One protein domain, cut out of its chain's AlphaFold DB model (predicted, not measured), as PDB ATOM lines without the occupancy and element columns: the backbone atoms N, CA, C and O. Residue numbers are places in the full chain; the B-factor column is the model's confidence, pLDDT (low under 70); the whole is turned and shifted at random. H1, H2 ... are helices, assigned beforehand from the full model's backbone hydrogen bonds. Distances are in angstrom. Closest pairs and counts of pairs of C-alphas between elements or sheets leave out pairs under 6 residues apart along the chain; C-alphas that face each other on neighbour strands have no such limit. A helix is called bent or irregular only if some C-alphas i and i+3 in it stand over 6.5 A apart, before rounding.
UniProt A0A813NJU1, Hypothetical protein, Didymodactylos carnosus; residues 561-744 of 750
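Overview. This is residues 561 to 744 of the 750 residues of the protein "Hypothetical protein" of Didymodactylos carnosus (UniProt A0A813NJU1). The longest helix, H4, forms a helical layer with H2 and H3, which run back along it, and this layer packs through H2 and H3 across the first part of H8. H8 lies side by side with H7 in an antiparallel hairpin that makes the core; H1 crosses H7, while short H5 and H6 pack at the other end of the hairpin. The printed part has 184 residues with eight named helices, H1 to H8 in order, and no named strand, an all helix class. It is compact, with a radius of gyration of the C-alphas of 17.6 A, yet elongated, spanning 55 by 32 by 28 A.

Along the chain. Find C-alpha 607 at (255.895, 376.502, 397.272); from there H4, residues 607 to 631, runs 36.9 A to C-alpha 631 at (276.359, 355.756, 374.673). It is irregular, with C-alphas 608 and 611 7.9 A apart. Before it come H1, residues 561 to 580, 28.1 A long, H2, residues 586 to 596, 15.4 A, and H3, residues 599 to 604. After it come H5, residues 645 to 651, H6, residues 663 to 668, and H7, residues 683 to 704, 28.4 A long and only just irregular, with C-alphas 698 and 701 6.9 A apart. H8, residues 719 to 742, runs 34.4 A and ends at C-alpha 742, (271.848, 349.796, 398.156).

Arrangement. Start at H4: its residues 620 to 628 touch H2 at a shallow tilt of 22 degrees, opposite ways, closest at the C-alphas of Ser 594 and Ala 620, 5.3 A. H3 and H4 form a hairpin, closest at the C-alphas of Ala 602 and Ala 613, 4.9 A. Next look at H8, which H3 touches about perpendicular, at 83 degrees, with the C-alphas of Leu 599 and Ser 724 closest at 5.3 A. H7 and H8, the hubs, form a hairpin at a shallow tilt of 12 degrees, closest at the C-alphas of Val 700 and Ala 729, 5.7 A. H1 touches H7 at a steep tilt of 60 degrees, with the C-alphas of Ile 573 and Ala 698 closest at 5.3 A. H5 touches H7, closest at the C-alphas of Ser 647 and Ala 686, 5.7 A. H6 touches H8, closest at the C-alphas of Cys 664 and Cys 740, 6.1 A. H5 and H8 are apart. Every O i to N i+4 pair is within hydrogen-bond range in H2, H3, H5, H6 and H8; the counts are 15 of 16 in H1, 19 of 21 in H4 and 13 of 18 in H7.

Size, cuts and confidence. The C-alphas of Thr 608 and Ser 674, the two farthest apart, are 56.3 A apart. The printed part has no cut. The four links from H4 to H8 are long. Mean pLDDT of the printed part is 82.5; 19 residues are under 70, among them 740 to 744.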
ATOM      1  N   SER A 561     301.827 348.590 388.972       65.19
ATOM      2  CA  SER A 561     300.445 348.350 388.536       65.19
ATOM      3  C   SER A 561     299.481 349.481 388.909       65.19
ATOM      4  O   SER A 561     298.682 349.875 388.060       65.19
ATOM      5  N   ALA A 562     299.589 350.073 390.106       67.25
ATOM      6  CA  ALA A 562     298.806 351.258 390.467       67.25
ATOM      7  C   ALA A 562     299.122 352.448 389.541       67.25
ATOM      8  O   ALA A 562     298.207 353.163 389.129       67.25
ATOM      9  N   SER A 563     300.389 352.619 389.147       74.75
ATOM     10  CA  SER A 563     300.821 353.636 388.177       74.75
ATOM     11  C   SER A 563     300.262 353.391 386.769       74.75
ATOM     12  O   SER A 563     299.715 354.316 386.170       74.75
ATOM     13  N   ILE A 564     300.325 352.157 386.249       77.44
ATOM     14  CA  ILE A 564     299.717 351.800 384.950       77.44
ATOM     15  C   ILE A 564     298.211 352.071 384.964       77.44
ATOM     16  O   ILE A 564     297.683 352.707 384.054       77.44
ATOM     17  N   LEU A 565     297.515 351.615 386.005       75.19
ATOM     18  CA  LEU A 565     296.064 351.733 386.106       75.19
ATOM     19  C   LEU A 565     295.606 353.197 386.191       75.19
ATOM     20  O   LEU A 565     294.631 353.585 385.551       75.19
ATOM     21  N   LYS A 566     296.358 354.023 386.925       79.62
ATOM     22  CA  LYS A 566     296.200 355.481 387.023       79.62
ATOM     23  C   LYS A 566     296.347 356.170 385.662       79.62
ATOM     24  O   LYS A 566     295.534 357.036 385.353       79.62
ATOM     25  N   ILE A 567     297.315 355.752 384.839       83.81
ATOM     26  CA  ILE A 567     297.491 356.243 383.460       83.81
ATOM     27  C   ILE A 567     296.311 355.811 382.581       83.81
ATOM     28  O   ILE A 567     295.654 356.665 381.990       83.81
ATOM     29  N   ARG A 568     295.964 354.514 382.557       81.75
ATOM     30  CA  ARG A 568     294.828 354.009 381.760       81.75
ATOM     31  C   ARG A 568     293.526 354.728 382.102       81.75
ATOM     32  O   ARG A 568     292.809 355.160 381.207       81.75
ATOM     33  N   LEU A 569     293.231 354.922 383.386       81.06
ATOM     34  CA  LEU A 569     292.007 355.603 383.813       81.06
ATOM     35  C   LEU A 569     292.004 357.107 383.478       81.06
ATOM     36  O   LEU A 569     290.927 357.675 383.306       81.06
ATOM     37  N   GLN A 570     293.166 357.743 383.296       85.88
ATOM     38  CA  GLN A 570     293.261 359.097 382.731       85.88
ATOM     39  C   GLN A 570     293.010 359.111 381.216       85.88
ATOM     40  O   GLN A 570     292.213 359.929 380.760       85.88
ATOM     41  N   GLU A 571     293.605 358.188 380.449       86.56
ATOM     42  CA  GLU A 571     293.325 358.017 379.009       86.56
ATOM     43  C   GLU A 571     291.822 357.797 378.758       86.56
ATOM     44  O   GLU A 571     291.231 358.419 377.877       86.56
ATOM     45  N   ILE A 572     291.190 356.966 379.591       84.31
ATOM     46  CA  ILE A 572     289.753 356.670 379.587       84.31
ATOM     47  C   ILE A 572     288.907 357.918 379.852       84.31
ATOM     48  O   ILE A 572     287.961 358.172 379.113       84.31
ATOM     49  N   ILE A 573     289.240 358.721 380.867       88.94
ATOM     50  CA  ILE A 573     288.503 359.961 381.157       88.94
ATOM     51  C   ILE A 573     288.645 360.958 379.995       88.94
ATOM     52  O   ILE A 573     287.653 361.566 379.605       88.94
ATOM     53  N   VAL A 574     289.831 361.068 379.384       89.69
ATOM     54  CA  VAL A 574     290.048 361.910 378.193       89.69
ATOM     55  C   VAL A 574     289.259 361.399 376.981       89.69
ATOM     56  O   VAL A 574     288.686 362.204 376.250       89.69
ATOM     57  N   ALA A 575     289.175 360.082 376.773       89.06
ATOM     58  CA  ALA A 575     288.358 359.492 375.711       89.06
ATOM     59  C   ALA A 575     286.856 359.755 375.924       89.06
ATOM     60  O   ALA A 575     286.169 360.146 374.986       89.06
ATOM     61  N   LEU A 576     286.364 359.624 377.162       89.94
ATOM     62  CA  LEU A 576     284.982 359.963 377.520       89.94
ATOM     63  C   LEU A 576     284.692 361.456 377.334       89.94
ATOM     64  O   LEU A 576     283.638 361.809 376.813       89.94
ATOM     65  N   HIS A 577     285.633 362.338 377.683       91.88
ATOM     66  CA  HIS A 577     285.495 363.779 377.452       91.88
ATOM     67  C   HIS A 577     285.368 364.138 375.974       91.88
ATOM     68  O   HIS A 577     284.574 365.014 375.663       91.88
ATOM     69  N   ARG A 578     286.061 363.448 375.057       90.81
ATOM     70  CA  ARG A 578     285.898 363.691 373.608       90.81
ATOM     71  C   ARG A 578     284.461 363.470 373.126       90.81
ATOM     72  O   ARG A 578     284.022 364.206 372.257       90.81
ATOM     73  N   VAL A 579     283.738 362.511 373.710       90.38
ATOM     74  CA  VAL A 579     282.329 362.228 373.374       90.38
ATOM     75  C   VAL A 579     281.368 363.124 374.160       90.38
ATOM     76  O   VAL A 579     280.414 363.663 373.610       90.38
ATOM     77  N   TYR A 580     281.616 363.334 375.455       92.25
ATOM     78  CA  TYR A 580     280.778 364.196 376.299       92.25
ATOM     79  C   TYR A 580     280.832 365.687 375.893       92.25
ATOM     80  O   TYR A 580     279.996 366.465 376.353       92.25
ATOM     81  N   LEU A 581     281.824 366.079 375.083       92.88
ATOM     82  CA  LEU A 581     282.081 367.441 374.594       92.88
ATOM     83  C   LEU A 581     282.042 367.544 373.059       92.88
ATOM     84  O   LEU A 581     282.485 368.546 372.501       92.88
ATOM     85  N   GLU A 582     281.549 366.513 372.373       94.00
ATOM     86  CA  GLU A 582     281.218 366.589 370.951       94.00
ATOM     87  C   GLU A 582     280.084 367.624 370.782       94.00
ATOM     88  O   GLU A 582     279.030 367.423 371.389       94.00
ATOM     89  N   PRO A 583     280.259 368.738 370.036       88.75
ATOM     90  CA  PRO A 583     279.323 369.873 370.089       88.75
ATOM     91  C   PRO A 583     277.884 369.538 369.676       88.75
ATOM     92  O   PRO A 583     276.936 370.027 370.287       88.75
ATOM     93  N   ASP A 584     277.727 368.657 368.692       90.88
ATOM     94  CA  ASP A 584     276.433 368.143 368.227       90.88
ATOM     95  C   ASP A 584     276.060 366.806 368.902       90.88
ATOM     96  O   ASP A 584     275.009 366.217 368.644       90.88
ATOM     97  N   GLY A 585     276.922 366.321 369.801       93.44
ATOM     98  CA  GLY A 585     276.786 365.050 370.493       93.44
ATOM     99  C   GLY A 585     275.610 365.051 371.479       93.44
ATOM    100  O   GLY A 585     275.413 366.011 372.237       93.44
ATOM    101  N   PRO A 586     274.833 363.953 371.566       93.31
ATOM    102  CA  PRO A 586     273.589 363.922 372.337       93.31
ATOM    103  C   PRO A 586     273.800 364.145 373.842       93.31
ATOM    104  O   PRO A 586     272.903 364.646 374.520       93.31
ATOM    105  N   ILE A 587     274.981 363.804 374.370       93.69
ATOM    106  CA  ILE A 587     275.352 364.044 375.771       93.69
ATOM    107  C   ILE A 587     275.614 365.535 376.012       93.69
ATOM    108  O   ILE A 587     275.078 366.092 376.969       93.69
ATOM    109  N   TYR A 588     276.381 366.195 375.142       94.69
ATOM    110  CA  TYR A 588     276.697 367.619 375.269       94.69
ATOM    111  C   TYR A 588     275.435 368.482 375.159       94.69
ATOM    112  O   TYR A 588     275.174 369.307 376.036       94.69
ATOM    113  N   VAL A 589     274.576 368.209 374.169       94.50
ATOM    114  CA  VAL A 589     273.278 368.888 374.005       94.50
ATOM    115  C   VAL A 589     272.368 368.664 375.223       94.50
ATOM    116  O   VAL A 589     271.752 369.612 375.721       94.50
ATOM    117  N   ALA A 590     272.311 367.441 375.770       94.81
ATOM    118  CA  ALA A 590     271.547 367.153 376.987       94.81
ATOM    119  C   ALA A 590     272.093 367.897 378.221       94.81
ATOM    120  O   ALA A 590     271.305 368.392 379.034       94.81
ATOM    121  N   LEU A 591     273.418 368.009 378.356       94.06
ATOM    122  CA  LEU A 591     274.073 368.754 379.432       94.06
ATOM    123  C   LEU A 591     273.832 370.259 379.300       94.06
ATOM    124  O   LEU A 591     273.349 370.866 380.254       94.06
ATOM    125  N   LEU A 592     274.077 370.856 378.128       94.44
ATOM    126  CA  LEU A 592     273.826 372.280 377.892       94.44
ATOM    127  C   LEU A 592     272.360 372.646 378.137       94.44
ATOM    128  O   LEU A 592     272.110 373.613 378.860       94.44
ATOM    129  N   LYS A 593     271.396 371.863 377.627       94.12
ATOM    130  CA  LYS A 593     269.960 372.079 377.895       94.12
ATOM    131  C   LYS A 593     269.645 372.013 379.390       94.12
ATOM    132  O   LYS A 593     268.829 372.792 379.873       94.12
ATOM    133  N   SER A 594     270.299 371.121 380.133       93.81
ATOM    134  CA  SER A 594     270.107 370.987 381.584       93.81
ATOM    135  C   SER A 594     270.749 372.137 382.373       93.81
ATOM    136  O   SER A 594     270.205 372.551 383.389       93.81
ATOM    137  N   ILE A 595     271.874 372.688 381.911       93.06
ATOM    138  CA  ILE A 595     272.577 373.808 382.562       93.06
ATOM    139  C   ILE A 595     271.873 375.148 382.304       93.06
ATOM    140  O   ILE A 595     271.789 375.975 383.208       93.06
ATOM    141  N   HIS A 596     271.346 375.342 381.090       92.06
ATOM    142  CA  HIS A 596     270.559 376.520 380.706       92.06
ATOM    143  C   HIS A 596     269.091 376.438 381.149       92.06
ATOM    144  O   HIS A 596     268.384 377.441 381.118       92.06
ATOM    145  N   SER A 597     268.621 375.263 381.581       87.56
ATOM    146  CA  SER A 597     267.336 375.140 382.270       87.56
ATOM    147  C   SER A 597     267.349 375.920 383.595       87.56
ATOM    148  O   SER A 597     268.340 375.843 384.330       87.56
ATOM    149  N   PRO A 598     266.239 376.587 383.970       83.06
ATOM    150  CA  PRO A 598     266.107 377.346 385.218       83.06
ATOM    151  C   PRO A 598     265.926 376.429 386.452       83.06
ATOM    152  O   PRO A 598     265.010 376.610 387.251       83.06
ATOM    153  N   LEU A 599     266.785 375.411 386.618       84.50
ATOM    154  CA  LEU A 599     266.705 374.414 387.702       84.50
ATOM    155  C   LEU A 599     266.783 375.065 389.089       84.50
ATOM    156  O   LEU A 599     266.097 374.637 390.017       84.50
ATOM    157  N   TYR A 600     267.626 376.092 389.231       82.31
ATOM    158  CA  TYR A 600     267.754 376.855 390.469       82.31
ATOM    159  C   TYR A 600     266.526 377.724 390.733       82.31
ATOM    160  O   TYR A 600     265.920 377.618 391.798       82.31
ATOM    161  N   GLU A 601     266.120 378.527 389.750       83.44
ATOM    162  CA  GLU A 601     264.954 379.406 389.858       83.44
ATOM    163  C   GLU A 601     263.700 378.606 390.225       83.44
ATOM    164  O   GLU A 601     263.040 378.947 391.204       83.44
ATOM    165  N   ALA A 602     263.457 377.472 389.559       80.44
ATOM    166  CA  ALA A 602     262.344 376.570 389.849       80.44
ATOM    167  C   ALA A 602     262.335 376.051 391.306       80.44
ATOM    168  O   ALA A 602     261.272 375.970 391.922       80.44
ATOM    169  N   LEU A 603     263.502 375.752 391.896       78.88
ATOM    170  CA  LEU A 603     263.612 375.369 393.316       78.88
ATOM    171  C   LEU A 603     263.411 376.540 394.286       78.88
ATOM    172  O   LEU A 603     263.048 376.303 395.438       78.88
ATOM    173  N   THR A 604     263.673 377.775 393.851       80.50
ATOM    174  CA  THR A 604     263.517 378.990 394.673       80.50
ATOM    175  C   THR A 604     262.160 379.677 394.524       80.50
ATOM    176  O   THR A 604     261.774 380.448 395.403       80.50
ATOM    177  N   THR A 605     261.419 379.412 393.443       74.56
ATOM    178  CA  THR A 605     260.051 379.911 393.265       74.56
ATOM    179  C   THR A 605     259.086 379.334 394.303       74.56
ATOM    180  O   THR A 605     259.353 378.318 394.944       74.56
ATOM    181  N   SER A 606     257.961 380.023 394.503       58.56
ATOM    182  CA  SER A 606     257.028 379.770 395.602       58.56
ATOM    183  C   SER A 606     256.519 378.322 395.674       58.56
ATOM    184  O   SER A 606     256.380 377.614 394.676       58.56
ATOM    185  N   SER A 607     256.200 377.892 396.899       60.66
ATOM    186  CA  SER A 607     255.895 376.502 397.272       60.66
ATOM    187  C   SER A 607     254.768 375.824 396.482       60.66
ATOM    188  O   SER A 607     254.676 374.598 396.504       60.66
ATOM    189  N   THR A 608     253.936 376.589 395.774       60.94
ATOM    190  CA  THR A 608     252.866 376.101 394.895       60.94
ATOM    191  C   THR A 608     253.362 375.507 393.571       60.94
ATOM    192  O   THR A 608     252.608 374.768 392.946       60.94
ATOM    193  N   LYS A 609     254.606 375.778 393.147       77.50
ATOM    194  CA  LYS A 609     255.207 375.245 391.901       77.50
ATOM    195  C   LYS A 609     256.249 374.141 392.124       77.50
ATOM    196  O   LYS A 609     256.913 373.702 391.187       77.50
ATOM    197  N   TYR A 610     256.390 373.656 393.359       81.25
ATOM    198  CA  TYR A 610     257.473 372.740 393.736       81.25
ATOM    199  C   TYR A 610     257.462 371.410 392.959       81.25
ATOM    200  O   TYR A 610     258.520 370.864 392.648       81.25
ATOM    201  N   ASP A 611     256.283 370.910 392.587       84.81
ATOM    202  CA  ASP A 611     256.155 369.655 391.838       84.81
ATOM    203  C   ASP A 611     256.487 369.838 390.341       84.81
ATOM    204  O   ASP A 611     257.032 368.926 389.714       84.81
ATOM    205  N   GLU A 612     256.272 371.038 389.778       85.88
ATOM    206  CA  GLU A 612     256.764 371.414 388.441       85.88
ATOM    207  C   GLU A 612     258.302 371.450 388.431       85.88
ATOM    208  O   GLU A 612     258.935 370.901 387.526       85.88
ATOM    209  N   ALA A 613     258.907 372.026 389.477       84.44
ATOM    210  CA  ALA A 613     260.357 372.085 389.654       84.44
ATOM    211  C   ALA A 613     260.987 370.689 389.793       84.44
ATOM    212  O   ALA A 613     261.974 370.386 389.119       84.44
ATOM    213  N   ILE A 614     260.389 369.809 390.609       87.06
ATOM    214  CA  ILE A 614     260.801 368.401 390.716       87.06
ATOM    215  C   ILE A 614     260.710 367.715 389.350       87.06
ATOM    216  O   ILE A 614     261.668 367.062 388.940       87.06
ATOM    217  N   LYS A 615     259.597 367.879 388.620       89.62
ATOM    218  CA  LYS A 615     259.410 367.271 387.294       89.62
ATOM    219  C   LYS A 615     260.501 367.711 386.311       89.62
ATOM    220  O   LYS A 615     261.102 366.854 385.666       89.62
ATOM    221  N   LEU A 616     260.796 369.011 386.247       89.38
ATOM    222  CA  LEU A 616     261.815 369.593 385.367       89.38
ATOM    223  C   LEU A 616     263.225 369.071 385.710       89.38
ATOM    224  O   LEU A 616     263.973 368.664 384.822       89.38
ATOM    225  N   ILE A 617     263.561 368.983 387.002       89.44
ATOM    226  CA  ILE A 617     264.819 368.389 387.487       89.44
ATOM    227  C   ILE A 617     264.917 366.899 387.139       89.44
ATOM    228  O   ILE A 617     265.954 366.442 386.655       89.44
ATOM    229  N   CYS A 618     263.850 366.131 387.366       90.62
ATOM    230  CA  CYS A 618     263.807 364.709 387.037       90.62
ATOM    231  C   CYS A 618     263.923 364.464 385.526       90.62
ATOM    232  O   CYS A 618     264.587 363.508 385.129       90.62
ATOM    233  N   GLU A 619     263.338 365.320 384.686       91.81
ATOM    234  CA  GLU A 619     263.473 365.245 383.228       91.81
ATOM    235  C   GLU A 619     264.906 365.556 382.771       91.81
ATOM    236  O   GLU A 619     265.478 364.779 382.005       91.81
ATOM    237  N   ALA A 620     265.526 366.618 383.300       90.88
ATOM    238  CA  ALA A 620     266.920 366.969 383.015       90.88
ATOM    239  C   ALA A 620     267.890 365.834 383.402       90.88
ATOM    240  O   ALA A 620     268.699 365.388 382.584       90.88
ATOM    241  N   LEU A 621     267.754 365.298 384.621       91.94
ATOM    242  CA  LEU A 621     268.545 364.160 385.098       91.94
ATOM    243  C   LEU A 621     268.311 362.901 384.255       91.94
ATOM    244  O   LEU A 621     269.277 362.249 383.864       91.94
ATOM    245  N   LYS A 622     267.050 362.569 383.945       91.69
ATOM    246  CA  LYS A 622     266.707 361.411 383.106       91.69
ATOM    247  C   LYS A 622     267.315 361.541 381.712       91.69
ATOM    248  O   LYS A 622     267.865 360.562 381.222       91.69
ATOM    249  N   ASN A 623     267.253 362.720 381.095       92.38
ATOM    250  CA  ASN A 623     267.818 362.959 379.768       92.38
ATOM    251  C   ASN A 623     269.346 362.768 379.766       92.38
ATOM    252  O   ASN A 623     269.860 361.960 378.996       92.38
ATOM    253  N   VAL A 624     270.065 363.432 380.680       90.94
ATOM    254  CA  VAL A 624     271.532 363.318 380.793       90.94
ATOM    255  C   VAL A 624     271.970 361.881 381.092       90.94
ATOM    256  O   VAL A 624     272.876 361.367 380.438       90.94
ATOM    257  N   ILE A 625     271.318 361.206 382.046       88.81
ATOM    258  CA  ILE A 625     271.658 359.823 382.407       88.81
ATOM    259  C   ILE A 625     271.325 358.866 381.256       88.81
ATOM    260  O   ILE A 625     272.155 358.018 380.942       88.81
ATOM    261  N   SER A 626     270.180 359.035 380.578       90.44
ATOM    262  CA  SER A 626     269.840 358.245 379.387       90.44
ATOM    263  C   SER A 626     270.914 358.398 378.321       90.44
ATOM    264  O   SER A 626     271.441 357.390 377.888       90.44
ATOM    265  N   LYS A 627     271.333 359.618 377.953       91.69
ATOM    266  CA  LYS A 627     272.336 359.797 376.884       91.69
ATOM    267  C   LYS A 627     273.715 359.245 377.221       91.69
ATOM    268  O   LYS A 627     274.417 358.803 376.318       91.69
ATOM    269  N   ILE A 628     274.076 359.187 378.501       87.69
ATOM    270  CA  ILE A 628     275.306 358.521 378.945       87.69
ATOM    271  C   ILE A 628     275.169 356.991 378.881       87.69
ATOM    272  O   ILE A 628     276.105 356.332 378.439       87.69
ATOM    273  N   VAL A 629     274.023 356.425 379.275       84.44
ATOM    274  CA  VAL A 629     273.756 354.973 379.208       84.44
ATOM    275  C   VAL A 629     273.578 354.494 377.762       84.44
ATOM    276  O   VAL A 629     274.171 353.486 377.394       84.44
ATOM    277  N   ASP A 630     272.845 355.242 376.931       86.62
ATOM    278  CA  ASP A 630     272.657 355.009 375.491       86.62
ATOM    279  C   ASP A 630     274.015 354.948 374.758       86.62
ATOM    280  O   ASP A 630     274.175 354.189 373.802       86.62
ATOM    281  N   PHE A 631     274.998 355.738 375.213       87.12
ATOM    282  CA  PHE A 631     276.359 355.756 374.673       87.12
ATOM    283  C   PHE A 631     277.258 354.621 375.193       87.12
ATOM    284  O   PHE A 631     278.177 354.235 374.472       87.12
ATOM    285  N   MET A 632     277.055 354.103 376.417       81.31
ATOM    286  CA  MET A 632     277.977 353.137 377.041       81.31
ATOM    287  C   MET A 632     278.262 351.960 376.091       81.31
ATOM    288  O   MET A 632     277.376 351.131 375.860       81.31
ATOM    289  N   PRO A 633     279.486 351.846 375.538       74.88
ATOM    290  CA  PRO A 633     279.755 350.831 374.540       74.88
ATOM    291  C   PRO A 633     279.650 349.447 375.175       74.88
ATOM    292  O   PRO A 633     279.936 349.242 376.361       74.88
ATOM    293  N   ARG A 634     279.223 348.467 374.380       76.88
ATOM    294  CA  ARG A 634     279.147 347.076 374.842       76.88
ATOM    295  C   ARG A 634     280.549 346.496 375.011       76.88
ATOM    296  O   ARG A 634     280.835 345.908 376.046       76.88
ATOM    297  N   ASP A 635     281.448 346.785 374.074       73.94
ATOM    298  CA  ASP A 635     282.784 346.187 373.994       73.94
ATOM    299  C   ASP A 635     283.902 347.234 373.822       73.94
ATOM    300  O   ASP A 635     283.669 348.444 373.855       73.94
ATOM    301  N   GLY A 636     285.147 346.769 373.682       73.00
ATOM    302  CA  GLY A 636     286.343 347.617 373.641       73.00
ATOM    303  C   GLY A 636     286.827 348.038 375.035       73.00
ATOM    304  O   GLY A 636     286.406 347.488 376.049       73.00
ATOM    305  N   VAL A 637     287.741 349.015 375.108       69.25
ATOM    306  CA  VAL A 637     288.349 349.455 376.385       69.25
ATOM    307  C   VAL A 637     287.293 349.968 377.365       69.25
ATOM    308  O   VAL A 637     287.292 349.564 378.523       69.25
ATOM    309  N   LEU A 638     286.379 350.812 376.877       69.38
ATOM    310  CA  LEU A 638     285.273 351.413 377.634       69.38
ATOM    311  C   LEU A 638     284.071 350.467 377.829       69.38
ATOM    312  O   LEU A 638     283.057 350.891 378.381       69.38
ATOM    313  N   GLY A 639     284.162 349.224 377.343       73.25
ATOM    314  CA  GLY A 639     283.038 348.301 377.239       73.25
ATOM    315  C   GLY A 639     282.393 347.937 378.578       73.25
ATOM    316  O   GLY A 639     283.072 347.726 379.586       73.25
ATOM    317  N   SER A 640     281.073 347.796 378.569       68.81
ATOM    318  CA  SER A 640     280.281 347.247 379.677       68.81
ATOM    319  C   SER A 640     280.342 345.713 379.771       68.81
ATOM    320  O   SER A 640     279.969 345.143 380.799       68.81
ATOM    321  N   SER A 641     280.837 345.026 378.734       73.50
ATOM    322  CA  SER A 641     281.028 343.576 378.733       73.50
ATOM    323  C   SER A 641     282.166 343.127 379.659       73.50
ATOM    324  O   SER A 641     283.080 343.871 380.014       73.50
ATOM    325  N   GLN A 642     282.128 341.850 380.048       65.88
ATOM    326  CA  GLN A 642     283.147 341.235 380.910       65.88
ATOM    327  C   GLN A 642     284.535 341.126 380.256       65.88
ATOM    328  O   GLN A 642     285.498 340.806 380.944       65.88
ATOM    329  N   TYR A 643     284.625 341.382 378.947       69.19
ATOM    330  CA  TYR A 643     285.857 341.339 378.163       69.19
ATOM    331  C   TYR A 643     286.476 342.725 377.953       69.19
ATOM    332  O   TYR A 643     287.510 342.833 377.293       69.19
ATOM    333  N   SER A 644     285.876 343.796 378.492       75.19
ATOM    334  CA  SER A 644     286.488 345.119 378.405       75.19
ATOM    335  C   SER A 644     287.782 345.182 379.205       75.19
ATOM    336  O   SER A 644     287.900 344.623 380.300       75.19
ATOM    337  N   ALA A 645     288.768 345.902 378.667       69.69
ATOM    338  CA  ALA A 645     290.080 346.021 379.299       69.69
ATOM    339  C   ALA A 645     289.985 346.624 380.713       69.69
ATOM    340  O   ALA A 645     290.752 346.243 381.592       69.69
ATOM    341  N   ILE A 646     289.018 347.517 380.957       69.38
ATOM    342  CA  ILE A 646     288.738 348.061 382.293       69.38
ATOM    343  C   ILE A 646     288.203 346.976 383.228       69.38
ATOM    344  O   ILE A 646     288.681 346.865 384.354       69.38
ATOM    345  N   SER A 647     287.231 346.176 382.778       73.25
ATOM    346  CA  SER A 647     286.618 345.133 383.605       73.25
ATOM    347  C   SER A 647     287.637 344.059 384.002       73.25
ATOM    348  O   SER A 647     287.664 343.661 385.166       73.25
ATOM    349  N   ALA A 648     288.534 343.674 383.088       73.75
ATOM    350  CA  ALA A 648     289.667 342.793 383.378       73.75
ATOM    351  C   ALA A 648     290.651 343.424 384.386       73.75
ATOM    352  O   ALA A 648     290.839 342.881 385.472       73.75
ATOM    353  N   LEU A 649     291.171 344.630 384.106       72.19
ATOM    354  CA  LEU A 649     292.113 345.339 384.993       72.19
ATOM    355  C   LEU A 649     291.569 345.568 386.416       72.19
ATOM    356  O   LEU A 649     292.346 345.688 387.367       72.19
ATOM    357  N   ILE A 650     290.245 345.647 386.562       74.81
ATOM    358  CA  ILE A 650     289.536 345.748 387.841       74.81
ATOM    359  C   ILE A 650     289.440 344.394 388.568       74.81
ATOM    360  O   ILE A 650     289.546 344.356 389.798       74.81
ATOM    361  N   GLN A 651     289.246 343.299 387.827       74.94
ATOM    362  CA  GLN A 651     289.135 341.932 388.350       74.94
ATOM    363  C   GLN A 651     290.495 341.301 388.699       74.94
ATOM    364  O   GLN A 651     290.557 340.504 389.633       74.94
ATOM    365  N   ASP A 652     291.583 341.710 388.038       76.25
ATOM    366  CA  ASP A 652     292.962 341.195 388.184       76.25
ATOM    367  C   ASP A 652     293.609 341.369 389.588       76.25
ATOM    368  O   ASP A 652     294.805 341.128 389.769       76.25
ATOM    369  N   GLY A 653     292.864 341.820 390.606       68.88
ATOM    370  CA  GLY A 653     293.381 342.021 391.966       68.88
ATOM    371  C   GLY A 653     294.495 343.074 392.035       68.88
ATOM    372  O   GLY A 653     295.456 342.937 392.800       68.88
ATOM    373  N   ASN A 654     294.414 344.099 391.185       73.94
ATOM    374  CA  ASN A 654     295.416 345.157 391.106       73.94
ATOM    375  C   ASN A 654     295.475 346.003 392.390       73.94
ATOM    376  O   ASN A 654     294.516 346.100 393.158       73.94
ATOM    377  N   HIS A 655     296.623 346.650 392.610       73.81
ATOM    378  CA  HIS A 655     296.698 347.765 393.553       73.81
ATOM    379  C   HIS A 655     296.089 349.002 392.890       73.81
ATOM    380  O   HIS A 655     296.379 349.293 391.728       73.81
ATOM    381  N   PHE A 656     295.303 349.758 393.646       73.25
ATOM    382  CA  PHE A 656     294.753 351.039 393.213       73.25
ATOM    383  C   PHE A 656     295.468 352.168 393.966       73.25
ATOM    384  O   PHE A 656     295.883 351.949 395.105       73.25
ATOM    385  N   PRO A 657     295.640 353.364 393.373       70.25
ATOM    386  CA  PRO A 657     296.283 354.469 394.072       70.25
ATOM    387  C   PRO A 657     295.538 354.881 395.346       70.25
ATOM    388  O   PRO A 657     294.316 354.747 395.462       70.25
ATOM    389  N   ASP A 658     296.287 355.464 396.276       69.56
ATOM    390  CA  ASP A 658     295.762 356.000 397.525       69.56
ATOM    391  C   ASP A 658     294.584 356.957 397.277       69.56
ATOM    392  O   ASP A 658     294.670 357.886 396.469       69.56
ATOM    393  N   LYS A 659     293.462 356.733 397.974       72.06
ATOM    394  CA  LYS A 659     292.211 357.515 397.838       72.06
ATOM    395  C   LYS A 659     291.619 357.562 396.411       72.06
ATOM    396  O   LYS A 659     290.758 358.398 396.148       72.06
ATOM    397  N   TYR A 660     292.021 356.666 395.500       74.00
ATOM    398  CA  TYR A 660     291.493 356.617 394.128       74.00
ATOM    399  C   TYR A 660     289.982 356.332 394.069       74.00
ATOM    400  O   TYR A 660     289.265 356.826 393.190       74.00
ATOM    401  N   PHE A 661     289.494 355.531 395.017       76.12
ATOM    402  CA  PHE A 661     288.083 355.208 395.175       76.12
ATOM    403  C   PHE A 661     287.365 356.173 396.112       76.12
ATOM    404  O   PHE A 661     287.847 356.497 397.199       76.12
ATOM    405  N   TRP A 662     286.149 356.546 395.725       77.25
ATOM    406  CA  TRP A 662     285.197 357.201 396.612       77.25
ATOM    407  C   TRP A 662     284.801 356.247 397.742       77.25
ATOM    408  O   TRP A 662     284.755 355.035 397.553       77.25
ATOM    409  N   GLN A 663     284.442 356.772 398.915       77.75
ATOM    410  CA  GLN A 663     284.105 355.926 400.070       77.75
ATOM    411  C   GLN A 663     282.910 354.980 399.813       77.75
ATOM    412  O   GLN A 663     282.825 353.929 400.436       77.75
ATOM    413  N   CYS A 664     282.000 355.320 398.892       73.75
ATOM    414  CA  CYS A 664     280.921 354.426 398.455       73.75
ATOM    415  C   CYS A 664     281.419 353.285 397.551       73.75
ATOM    416  O   CYS A 664     280.993 352.152 397.729       73.75
ATOM    417  N   GLU A 665     282.366 353.552 396.649       77.81
ATOM    418  CA  GLU A 665     283.019 352.529 395.818       77.81
ATOM    419  C   GLU A 665     283.898 351.612 396.681       77.81
ATOM    420  O   GLU A 665     283.787 350.392 396.606       77.81
ATOM    421  N   ARG A 666     284.700 352.193 397.590       77.88
ATOM    422  CA  ARG A 666     285.562 351.452 398.526       77.88
ATOM    423  C   ARG A 666     284.764 350.556 399.490       77.88
ATOM    424  O   ARG A 666     285.333 349.630 400.045       77.88
ATOM    425  N   LYS A 667     283.468 350.816 399.697       76.12
ATOM    426  CA  LYS A 667     282.566 349.945 400.475       76.12
ATOM    427  C   LYS A 667     281.986 348.776 399.673       76.12
ATOM    428  O   LYS A 667     281.543 347.816 400.287       76.12
ATOM    429  N   GLN A 668     281.959 348.862 398.342       73.81
ATOM    430  CA  GLN A 668     281.474 347.784 397.468       73.81
ATOM    431  C   GLN A 668     282.591 346.874 396.955       73.81
ATOM    432  O   GLN A 668     282.315 345.796 396.438       73.81
ATOM    433  N   LEU A 669     283.846 347.290 397.105       75.81
ATOM    434  CA  LEU A 669     285.016 346.465 396.850       75.81
ATOM    435  C   LEU A 669     285.548 345.906 398.164       75.81
ATOM    436  O   LEU A 669     285.818 346.658 399.099       75.81
ATOM    437  N   GLU A 670     285.769 344.599 398.207       76.69
ATOM    438  CA  GLU A 670     286.597 344.000 399.247       76.69
ATOM    439  C   GLU A 670     288.071 344.276 398.923       76.69
ATOM    440  O   GLU A 670     288.509 344.152 397.777       76.69
ATOM    441  N   PHE A 671     288.840 344.656 399.942       80.12
ATOM    442  CA  PHE A 671     290.289 344.822 399.860       80.12
ATOM    443  C   PHE A 671     290.949 343.883 400.856       80.12
ATOM    444  O   PHE A 671     290.424 343.656 401.942       80.12
ATOM    445  N   ASN A 672     292.124 343.369 400.510       81.50
ATOM    446  CA  ASN A 672     292.930 342.619 401.459       81.50
ATOM    447  C   ASN A 672     293.662 343.594 402.396       81.50
ATOM    448  O   ASN A 672     294.579 344.283 401.945       81.50
ATOM    449  N   ASP A 673     293.317 343.604 403.686       77.19
ATOM    450  CA  ASP A 673     293.931 344.467 404.711       77.19
ATOM    451  C   ASP A 673     295.467 344.368 404.770       77.19
ATOM    452  O   ASP A 673     296.139 345.312 405.177       77.19
ATOM    453  N   SER A 674     296.046 343.239 404.342       78.38
ATOM    454  CA  SER A 674     297.503 343.034 404.321       78.38
ATOM    455  C   SER A 674     298.223 343.619 403.098       78.38
ATOM    456  O   SER A 674     299.448 343.702 403.112       78.38
ATOM    457  N   ASN A 675     297.502 343.954 402.020       71.56
ATOM    458  CA  ASN A 675     298.099 344.222 400.703       71.56
ATOM    459  C   ASN A 675     297.409 345.324 399.872       71.56
ATOM    460  O   ASN A 675     297.898 345.642 398.792       71.56
ATOM    461  N   GLU A 676     296.263 345.863 400.298       73.75
ATOM    462  CA  GLU A 676     295.482 346.909 399.597       73.75
ATOM    463  C   GLU A 676     295.037 346.560 398.159       73.75
ATOM    464  O   GLU A 676     294.509 347.399 397.427       73.75
ATOM    465  N   LYS A 677     295.210 345.300 397.753       78.31
ATOM    466  CA  LYS A 677     294.665 344.731 396.519       78.31
ATOM    467  C   LYS A 677     293.173 344.486 396.665       78.31
ATOM    468  O   LYS A 677     292.727 344.085 397.743       78.31
ATOM    469  N   THR A 678     292.424 344.656 395.580       76.88
ATOM    470  CA  THR A 678     291.031 344.204 395.534       76.88
ATOM    471  C   THR A 678     290.938 342.678 395.594       76.88
ATOM    472  O   THR A 678     291.815 341.957 395.117       76.88
ATOM    473  N   VAL A 679     289.860 342.186 396.200       78.00
ATOM    474  CA  VAL A 679     289.512 340.766 396.337       78.00
ATOM    475  C   VAL A 679     288.030 340.612 395.980       78.00
ATOM    476  O   VAL A 679     287.268 341.573 396.089       78.00
ATOM    477  N   ASN A 680     287.611 339.427 395.522       72.69
ATOM    478  CA  ASN A 680     286.201 339.091 395.263       72.69
ATOM    479  C   ASN A 680     285.448 340.135 394.409       72.69
ATOM    480  O   ASN A 680     284.275 340.444 394.654       72.69
ATOM    481  N   VAL A 681     286.112 340.710 393.401       79.00
ATOM    482  CA  VAL A 681     285.491 341.698 392.511       79.00
ATOM    483  C   VAL A 681     284.576 340.977 391.526       79.00
ATOM    484  O   VAL A 681     284.985 340.568 390.444       79.00
ATOM    485  N   THR A 682     283.319 340.795 391.924       79.25
ATOM    486  CA  THR A 682     282.286 340.223 391.058       79.25
ATOM    487  C   THR A 682     282.062 341.100 389.825       79.25
ATOM    488  O   THR A 682     282.298 342.311 389.850       79.25
ATOM    489  N   LYS A 683     281.522 340.512 388.751       76.06
ATOM    490  CA  LYS A 683     281.142 341.241 387.530       76.06
ATOM    491  C   LYS A 683     280.282 342.479 387.833       76.06
ATOM    492  O   LYS A 683     280.563 343.547 387.309       76.06
ATOM    493  N   GLN A 684     279.313 342.369 388.747       76.12
ATOM    494  CA  GLN A 684     278.477 343.494 389.195       76.12
ATOM    495  C   GLN A 684     279.291 344.612 389.864       76.12
ATOM    496  O   GLN A 684     279.074 345.786 389.568       76.12
ATOM    497  N   ARG A 685     280.262 344.270 390.725       77.19
ATOM    498  CA  ARG A 685     281.174 345.246 391.348       77.19
ATOM    499  C   ARG A 685     282.057 345.934 390.303       77.19
ATOM    500  O   ARG A 685     282.249 347.145 390.380       77.19
ATOM    501  N   ALA A 686     282.534 345.200 389.295       77.75
ATOM    502  CA  ALA A 686     283.293 345.775 388.184       77.75
ATOM    503  C   ALA A 686     282.443 346.726 387.316       77.75
ATOM    504  O   ALA A 686     282.876 347.843 387.030       77.75
ATOM    505  N   THR A 687     281.206 346.342 386.977       76.12
ATOM    506  CA  THR A 687     280.248 347.207 386.266       76.12
ATOM    507  C   THR A 687     279.909 348.464 387.077       76.12
ATOM    508  O   THR A 687     279.911 349.562 386.520       76.12
ATOM    509  N   LEU A 688     279.704 348.351 388.397       77.12
ATOM    510  CA  LEU A 688     279.487 349.502 389.284       77.12
ATOM    511  C   LEU A 688     280.659 350.497 389.224       77.12
ATOM    512  O   LEU A 688     280.441 351.704 389.126       77.12
ATOM    513  N   LEU A 689     281.904 350.006 389.257       78.38
ATOM    514  CA  LEU A 689     283.084 350.863 389.128       78.38
ATOM    515  C   LEU A 689     283.182 351.532 387.759       78.38
ATOM    516  O   LEU A 689     283.530 352.710 387.698       78.38
ATOM    517  N   LEU A 690     282.866 350.818 386.675       79.94
ATOM    518  CA  LEU A 690     282.838 351.391 385.329       79.94
ATOM    519  C   LEU A 690     281.824 352.545 385.258       79.94
ATOM    520  O   LEU A 690     282.175 353.650 384.845       79.94
ATOM    521  N   ILE A 691     280.609 352.339 385.776       79.38
ATOM    522  CA  ILE A 691     279.592 353.393 385.922       79.38
ATOM    523  C   ILE A 691     280.132 354.553 386.783       79.38
ATOM    524  O   ILE A 691     279.951 355.720 386.435       79.38
ATOM    525  N   GLY A 692     280.873 354.266 387.859       81.31
ATOM    526  CA  GLY A 692     281.554 355.270 388.685       81.31
ATOM    527  C   GLY A 692     282.660 356.055 387.960       81.31
ATOM    528  O   GLY A 692     282.898 357.227 388.266       81.31
ATOM    529  N   VAL A 693     283.323 355.472 386.957       83.19
ATOM    530  CA  VAL A 693     284.243 356.195 386.061       83.19
ATOM    531  C   VAL A 693     283.460 357.130 385.136       83.19
ATOM    532  O   VAL A 693     283.780 358.316 385.087       83.19
ATOM    533  N   PHE A 694     282.404 356.649 384.475       85.25
ATOM    534  CA  PHE A 694     281.583 357.459 383.562       85.25
ATOM    535  C   PHE A 694     280.856 358.614 384.274       85.25
ATOM    536  O   PHE A 694     280.838 359.737 383.765       85.25
ATOM    537  N   ILE A 695     280.267 358.357 385.447       87.06
ATOM    538  CA  ILE A 695     279.395 359.305 386.152       87.06
ATOM    539  C   ILE A 695     280.176 360.147 387.170       87.06
ATOM    540  O   ILE A 695     280.158 361.375 387.091       87.06
ATOM    541  N   PHE A 696     280.891 359.549 388.128       86.94
ATOM    542  CA  PHE A 696     281.550 360.349 389.173       86.94
ATOM    543  C   PHE A 696     282.815 361.048 388.668       86.94
ATOM    544  O   PHE A 696     283.046 362.208 389.010       86.94
ATOM    545  N   ARG A 697     283.639 360.364 387.862       87.31
ATOM    546  CA  ARG A 697     284.931 360.903 387.397       87.31
ATOM    547  C   ARG A 697     284.800 361.717 386.110       87.31
ATOM    548  O   ARG A 697     285.181 362.886 386.099       87.31
ATOM    549  N   ALA A 698     284.270 361.118 385.046       89.75
ATOM    550  CA  ALA A 698     284.213 361.748 383.729       89.75
ATOM    551  C   ALA A 698     283.097 362.797 383.603       89.75
ATOM    552  O   ALA A 698     283.310 363.788 382.918       89.75
ATOM    553  N   LEU A 699     281.952 362.641 384.284       91.62
ATOM    554  CA  LEU A 699     280.913 363.679 384.310       91.62
ATOM    555  C   LEU A 699     281.080 364.647 385.493       91.62
ATOM    556  O   LEU A 699     281.307 365.836 385.278       91.62
ATOM    557  N   VAL A 700     280.952 364.184 386.744       92.25
ATOM    558  CA  VAL A 700     280.822 365.116 387.881       92.25
ATOM    559  C   VAL A 700     282.121 365.868 388.191       92.25
ATOM    560  O   VAL A 700     282.154 367.089 388.054       92.25
ATOM    561  N   THR A 701     283.195 365.195 388.624       89.19
ATOM    562  CA  THR A 701     284.379 365.897 389.180       89.19
ATOM    563  C   THR A 701     285.195 366.686 388.156       89.19
ATOM    564  O   THR A 701     286.042 367.502 388.539       89.19
ATOM    565  N   THR A 702     284.946 366.454 386.868       90.12
ATOM    566  CA  THR A 702     285.629 367.109 385.754       90.12
ATOM    567  C   THR A 702     284.699 368.062 385.011       90.12
ATOM    568  O   THR A 702     284.904 369.267 385.133       90.12
ATOM    569  N   LEU A 703     283.662 367.585 384.316       91.88
ATOM    570  CA  LEU A 703     282.790 368.472 383.534       91.88
ATOM    571  C   LEU A 703     281.899 369.359 384.415       91.88
ATOM    572  O   LEU A 703     281.966 370.577 384.297       91.88
ATOM    573  N   LEU A 704     281.108 368.797 385.336       93.62
ATOM    574  CA  LEU A 704     280.159 369.605 386.126       93.62
ATOM    575  C   LEU A 704     280.845 370.467 387.199       93.62
ATOM    576  O   LEU A 704     280.415 371.586 387.462       93.62
ATOM    577  N   CYS A 705     281.925 369.976 387.817       93.00
ATOM    578  CA  CYS A 705     282.667 370.733 388.829       93.00
ATOM    579  C   CYS A 705     283.711 371.703 388.251       93.00
ATOM    580  O   CYS A 705     284.167 372.581 388.983       93.00
ATOM    581  N   LYS A 706     284.159 371.534 386.996       93.31
ATOM    582  CA  LYS A 706     285.197 372.378 386.363       93.31
ATOM    583  C   LYS A 706     284.867 372.689 384.882       93.31
ATOM    584  O   LYS A 706     285.740 372.521 384.026       93.31
ATOM    585  N   PRO A 707     283.648 373.180 384.575       93.56
ATOM    586  CA  PRO A 707     283.102 373.270 383.215       93.56
ATOM    587  C   PRO A 707     283.965 374.072 382.242       93.56
ATOM    588  O   PRO A 707     284.224 373.589 381.145       93.56
ATOM    589  N   ILE A 708     284.482 375.237 382.652       93.62
ATOM    590  CA  ILE A 708     285.349 376.078 381.804       93.62
ATOM    591  C   ILE A 708     286.663 375.347 381.482       93.62
ATOM    592  O   ILE A 708     287.079 375.273 380.328       93.62
ATOM    593  N   LYS A 709     287.306 374.732 382.491       92.12
ATOM    594  CA  LYS A 709     288.587 374.023 382.311       92.12
ATOM    595  C   LYS A 709     288.472 372.864 381.317       92.12
ATOM    596  O   LYS A 709     289.419 372.609 380.577       92.12
ATOM    597  N   TYR A 710     287.341 372.163 381.325       89.81
ATOM    598  CA  TYR A 710     287.066 371.055 380.413       89.81
ATOM    599  C   TYR A 710     286.137 371.450 379.255       89.81
ATOM    600  O   TYR A 710     285.547 370.572 378.648       89.81
ATOM    601  N   ARG A 711     286.013 372.745 378.922       91.25
ATOM    602  CA  ARG A 711     285.267 373.252 377.751       91.25
ATOM    603  C   ARG A 711     283.795 372.805 377.642       91.25
ATOM    604  O   ARG A 711     283.226 372.889 376.562       91.25
ATOM    605  N   LEU A 712     283.152 372.391 378.741       92.50
ATOM    606  CA  LEU A 712     281.694 372.174 378.777       92.50
ATOM    607  C   LEU A 712     280.940 373.499 378.590       92.50
ATOM    608  O   LEU A 712     279.821 373.525 378.096       92.50
ATOM    609  N   MET A 713     281.556 374.597 379.027       92.12
ATOM    610  CA  MET A 713     281.087 375.959 378.807       92.12
ATOM    611  C   MET A 713     282.265 376.827 378.375       92.12
ATOM    612  O   MET A 713     283.405 376.585 378.785       92.12
ATOM    613  N   LEU A 714     281.976 377.840 377.561       89.88
ATOM    614  CA  LEU A 714     282.933 378.833 377.083       89.88
ATOM    615  C   LEU A 714     282.600 380.189 377.721       89.88
ATOM    616  O   LEU A 714     281.428 380.533 377.839       89.88
ATOM    617  N   GLY A 715     283.625 380.950 378.107       89.50
ATOM    618  CA  GLY A 715     283.452 382.252 378.760       89.50
ATOM    619  C   GLY A 715     283.023 382.166 380.229       89.50
ATOM    620  O   GLY A 715     283.288 381.181 380.922       89.50
ATOM    621  N   GLU A 716     282.403 383.242 380.712       91.00
ATOM    622  CA  GLU A 716     281.895 383.350 382.080       91.00
ATOM    623  C   GLU A 716     280.585 382.571 382.269       91.00
ATOM    624  O   GLU A 716     279.797 382.398 381.342       91.00
ATOM    625  N   ILE A 717     280.346 382.095 383.493       93.38
ATOM    626  CA  ILE A 717     279.164 381.299 383.847       93.38
ATOM    627  C   ILE A 717     278.274 382.139 384.759       93.38
ATOM    628  O   ILE A 717     278.717 382.575 385.823       93.38
ATOM    629  N   SER A 718     277.014 382.330 384.366       93.69
ATOM    630  CA  SER A 718     276.045 383.102 385.146       93.69
ATOM    631  C   SER A 718     275.746 382.440 386.494       93.69
ATOM    632  O   SER A 718     275.894 381.228 386.671       93.69
ATOM    633  N   SER A 719     275.275 383.223 387.465       91.31
ATOM    634  CA  SER A 719     274.900 382.713 388.791       91.31
ATOM    635  C   SER A 719     273.837 381.608 388.722       91.31
ATOM    636  O   SER A 719     273.955 380.613 389.442       91.31
ATOM    637  N   SER A 720     272.857 381.728 387.819       90.56
ATOM    638  CA  SER A 720     271.823 380.703 387.599       90.56
ATOM    639  C   SER A 720     272.405 379.433 386.960       90.56
ATOM    640  O   SER A 720     272.212 378.342 387.494       90.56
ATOM    641  N   GLN A 721     273.242 379.551 385.917       93.19
ATOM    642  CA  GLN A 721     273.948 378.401 385.321       93.19
ATOM    643  C   GLN A 721     274.864 377.699 386.340       93.19
ATOM    644  O   GLN A 721     274.884 376.469 386.417       93.19
ATOM    645  N   GLN A 722     275.601 378.457 387.163       93.62
ATOM    646  CA  GLN A 722     276.466 377.906 388.212       93.62
ATOM    647  C   GLN A 722     275.646 377.169 389.284       93.62
ATOM    648  O   GLN A 722     276.075 376.125 389.785       93.62
ATOM    649  N   ALA A 723     274.459 377.671 389.624       91.44
ATOM    650  CA  ALA A 723     273.551 376.996 390.539       91.44
ATOM    651  C   ALA A 723     272.945 375.724 389.913       91.44
ATOM    652  O   ALA A 723     272.989 374.672 390.551       91.44
ATOM    653  N   SER A 724     272.493 375.767 388.655       92.06
ATOM    654  CA  SER A 724     272.047 374.592 387.885       92.06
ATOM    655  C   SER A 724     273.129 373.503 387.812       92.06
ATOM    656  O   SER A 724     272.847 372.335 388.087       92.06
ATOM    657  N   LEU A 725     274.391 373.871 387.564       94.12
ATOM    658  CA  LEU A 725     275.552 372.970 387.635       94.12
ATOM    659  C   LEU A 725     275.726 372.338 389.028       94.12
ATOM    660  O   LEU A 725     275.871 371.117 389.132       94.12
ATOM    661  N   LYS A 726     275.684 373.143 390.104       93.06
ATOM    662  CA  LYS A 726     275.772 372.655 391.495       93.06
ATOM    663  C   LYS A 726     274.626 371.688 391.829       93.06
ATOM    664  O   LYS A 726     274.872 370.667 392.474       93.06
ATOM    665  N   ILE A 727     273.402 371.966 391.372       91.69
ATOM    666  CA  ILE A 727     272.217 371.111 391.553       91.69
ATOM    667  C   ILE A 727     272.406 369.771 390.832       91.69
ATOM    668  O   ILE A 727     272.323 368.723 391.474       91.69
ATOM    669  N   LEU A 728     272.727 369.793 389.532       92.75
ATOM    670  CA  LEU A 728     272.953 368.586 388.729       92.75
ATOM    671  C   LEU A 728     274.062 367.714 389.328       92.75
ATOM    672  O   LEU A 728     273.848 366.525 389.560       92.75
ATOM    673  N   ALA A 729     275.214 368.306 389.661       93.50
ATOM    674  CA  ALA A 729     276.313 367.595 390.307       93.50
ATOM    675  C   ALA A 729     275.873 366.948 391.633       93.50
ATOM    676  O   ALA A 729     276.105 365.759 391.849       93.50
ATOM    677  N   THR A 730     275.192 367.698 392.504       92.50
ATOM    678  CA  THR A 730     274.755 367.210 393.822       92.50
ATOM    679  C   THR A 730     273.750 366.064 393.707       92.50
ATOM    680  O   THR A 730     273.874 365.063 394.417       92.50
ATOM    681  N   LEU A 731     272.779 366.166 392.795       91.25
ATOM    682  CA  LEU A 731     271.748 365.146 392.602       91.25
ATOM    683  C   LEU A 731     272.303 363.880 391.940       91.25
ATOM    684  O   LEU A 731     271.992 362.781 392.395       91.25
ATOM    685  N   ILE A 732     273.191 364.009 390.951       90.56
ATOM    686  CA  ILE A 732     273.868 362.865 390.321       90.56
ATOM    687  C   ILE A 732     274.762 362.138 391.339       90.56
ATOM    688  O   ILE A 732     274.729 360.907 391.421       90.56
ATOM    689  N   LEU A 733     275.494 362.874 392.188       88.25
ATOM    690  CA  LEU A 733     276.239 362.277 393.302       88.25
ATOM    691  C   LEU A 733     275.324 361.605 394.328       88.25
ATOM    692  O   LEU A 733     275.678 360.544 394.838       88.25
ATOM    693  N   TYR A 734     274.165 362.186 394.647       87.94
ATOM    694  CA  TYR A 734     273.213 361.592 395.587       87.94
ATOM    695  C   TYR A 734     272.612 360.287 395.047       87.94
ATOM    696  O   TYR A 734     272.656 359.272 395.742       87.94
ATOM    697  N   ILE A 735     272.119 360.292 393.803       84.31
ATOM    698  CA  ILE A 735     271.564 359.113 393.121       84.31
ATOM    699  C   ILE A 735     272.627 358.019 393.032       84.31
ATOM    700  O   ILE A 735     272.410 356.908 393.516       84.31
ATOM    701  N   GLY A 736     273.810 358.339 392.501       80.50
ATOM    702  CA  GLY A 736     274.884 357.364 392.369       80.50
ATOM    703  C   GLY A 736     275.358 356.816 393.719       80.50
ATOM    704  O   GLY A 736     275.568 355.613 393.833       80.50
ATOM    705  N   ARG A 737     275.454 357.642 394.774       80.06
ATOM    706  CA  ARG A 737     275.749 357.163 396.139       80.06
ATOM    707  C   ARG A 737     274.649 356.249 396.685       80.06
ATOM    708  O   ARG A 737     274.984 355.267 397.338       80.06
ATOM    709  N   ARG A 738     273.368 356.541 396.433       81.38
ATOM    710  CA  ARG A 738     272.243 355.680 396.844       81.38
ATOM    711  C   ARG A 738     272.313 354.320 396.163       81.38
ATOM    712  O   ARG A 738     272.385 353.317 396.870       81.38
ATOM    713  N   VAL A 739     272.431 354.298 394.834       73.62
ATOM    714  CA  VAL A 739     272.621 353.063 394.057       73.62
ATOM    715  C   VAL A 739     273.850 352.305 394.562       73.62
ATOM    716  O   VAL A 739     273.710 351.163 394.983       73.62
ATOM    717  N   CYS A 740     275.024 352.939 394.652       67.88
ATOM    718  CA  CYS A 740     276.258 352.296 395.127       67.88
ATOM    719  C   CYS A 740     276.187 351.770 396.571       67.88
ATOM    720  O   CYS A 740     276.986 350.915 396.926       67.88
ATOM    721  N   VAL A 741     275.282 352.254 397.426       64.81
ATOM    722  CA  VAL A 741     275.127 351.739 398.800       64.81
ATOM    723  C   VAL A 741     274.059 350.644 398.877       64.81
ATOM    724  O   VAL A 741     274.281 349.634 399.533       64.81
ATOM    725  N   GLN A 742     272.933 350.791 398.174       57.00
ATOM    726  CA  GLN A 742     271.848 349.796 398.156       57.00
ATOM    727  C   GLN A 742     272.174 348.567 397.281       57.00
ATOM    728  O   GLN A 742     271.625 347.484 397.482       57.00
ATOM    729  N   SER A 743     273.123 348.701 396.350       51.03
ATOM    730  CA  SER A 743     273.565 347.638 395.433       51.03
ATOM    731  C   SER A 743     274.300 346.465 396.084       51.03
ATOM    732  O   SER A 743     274.675 345.544 395.368       51.03
ATOM    733  N   GLY A 744     274.444 346.438 397.416       47.72
ATOM    734  CA  GLY A 744     274.779 345.195 398.118       47.72
ATOM    735  C   GLY A 744     273.759 344.078 397.847       47.72
ATOM    736  O   GLY A 744     274.154 342.923 397.763       47.72
TER     737      GLY A 744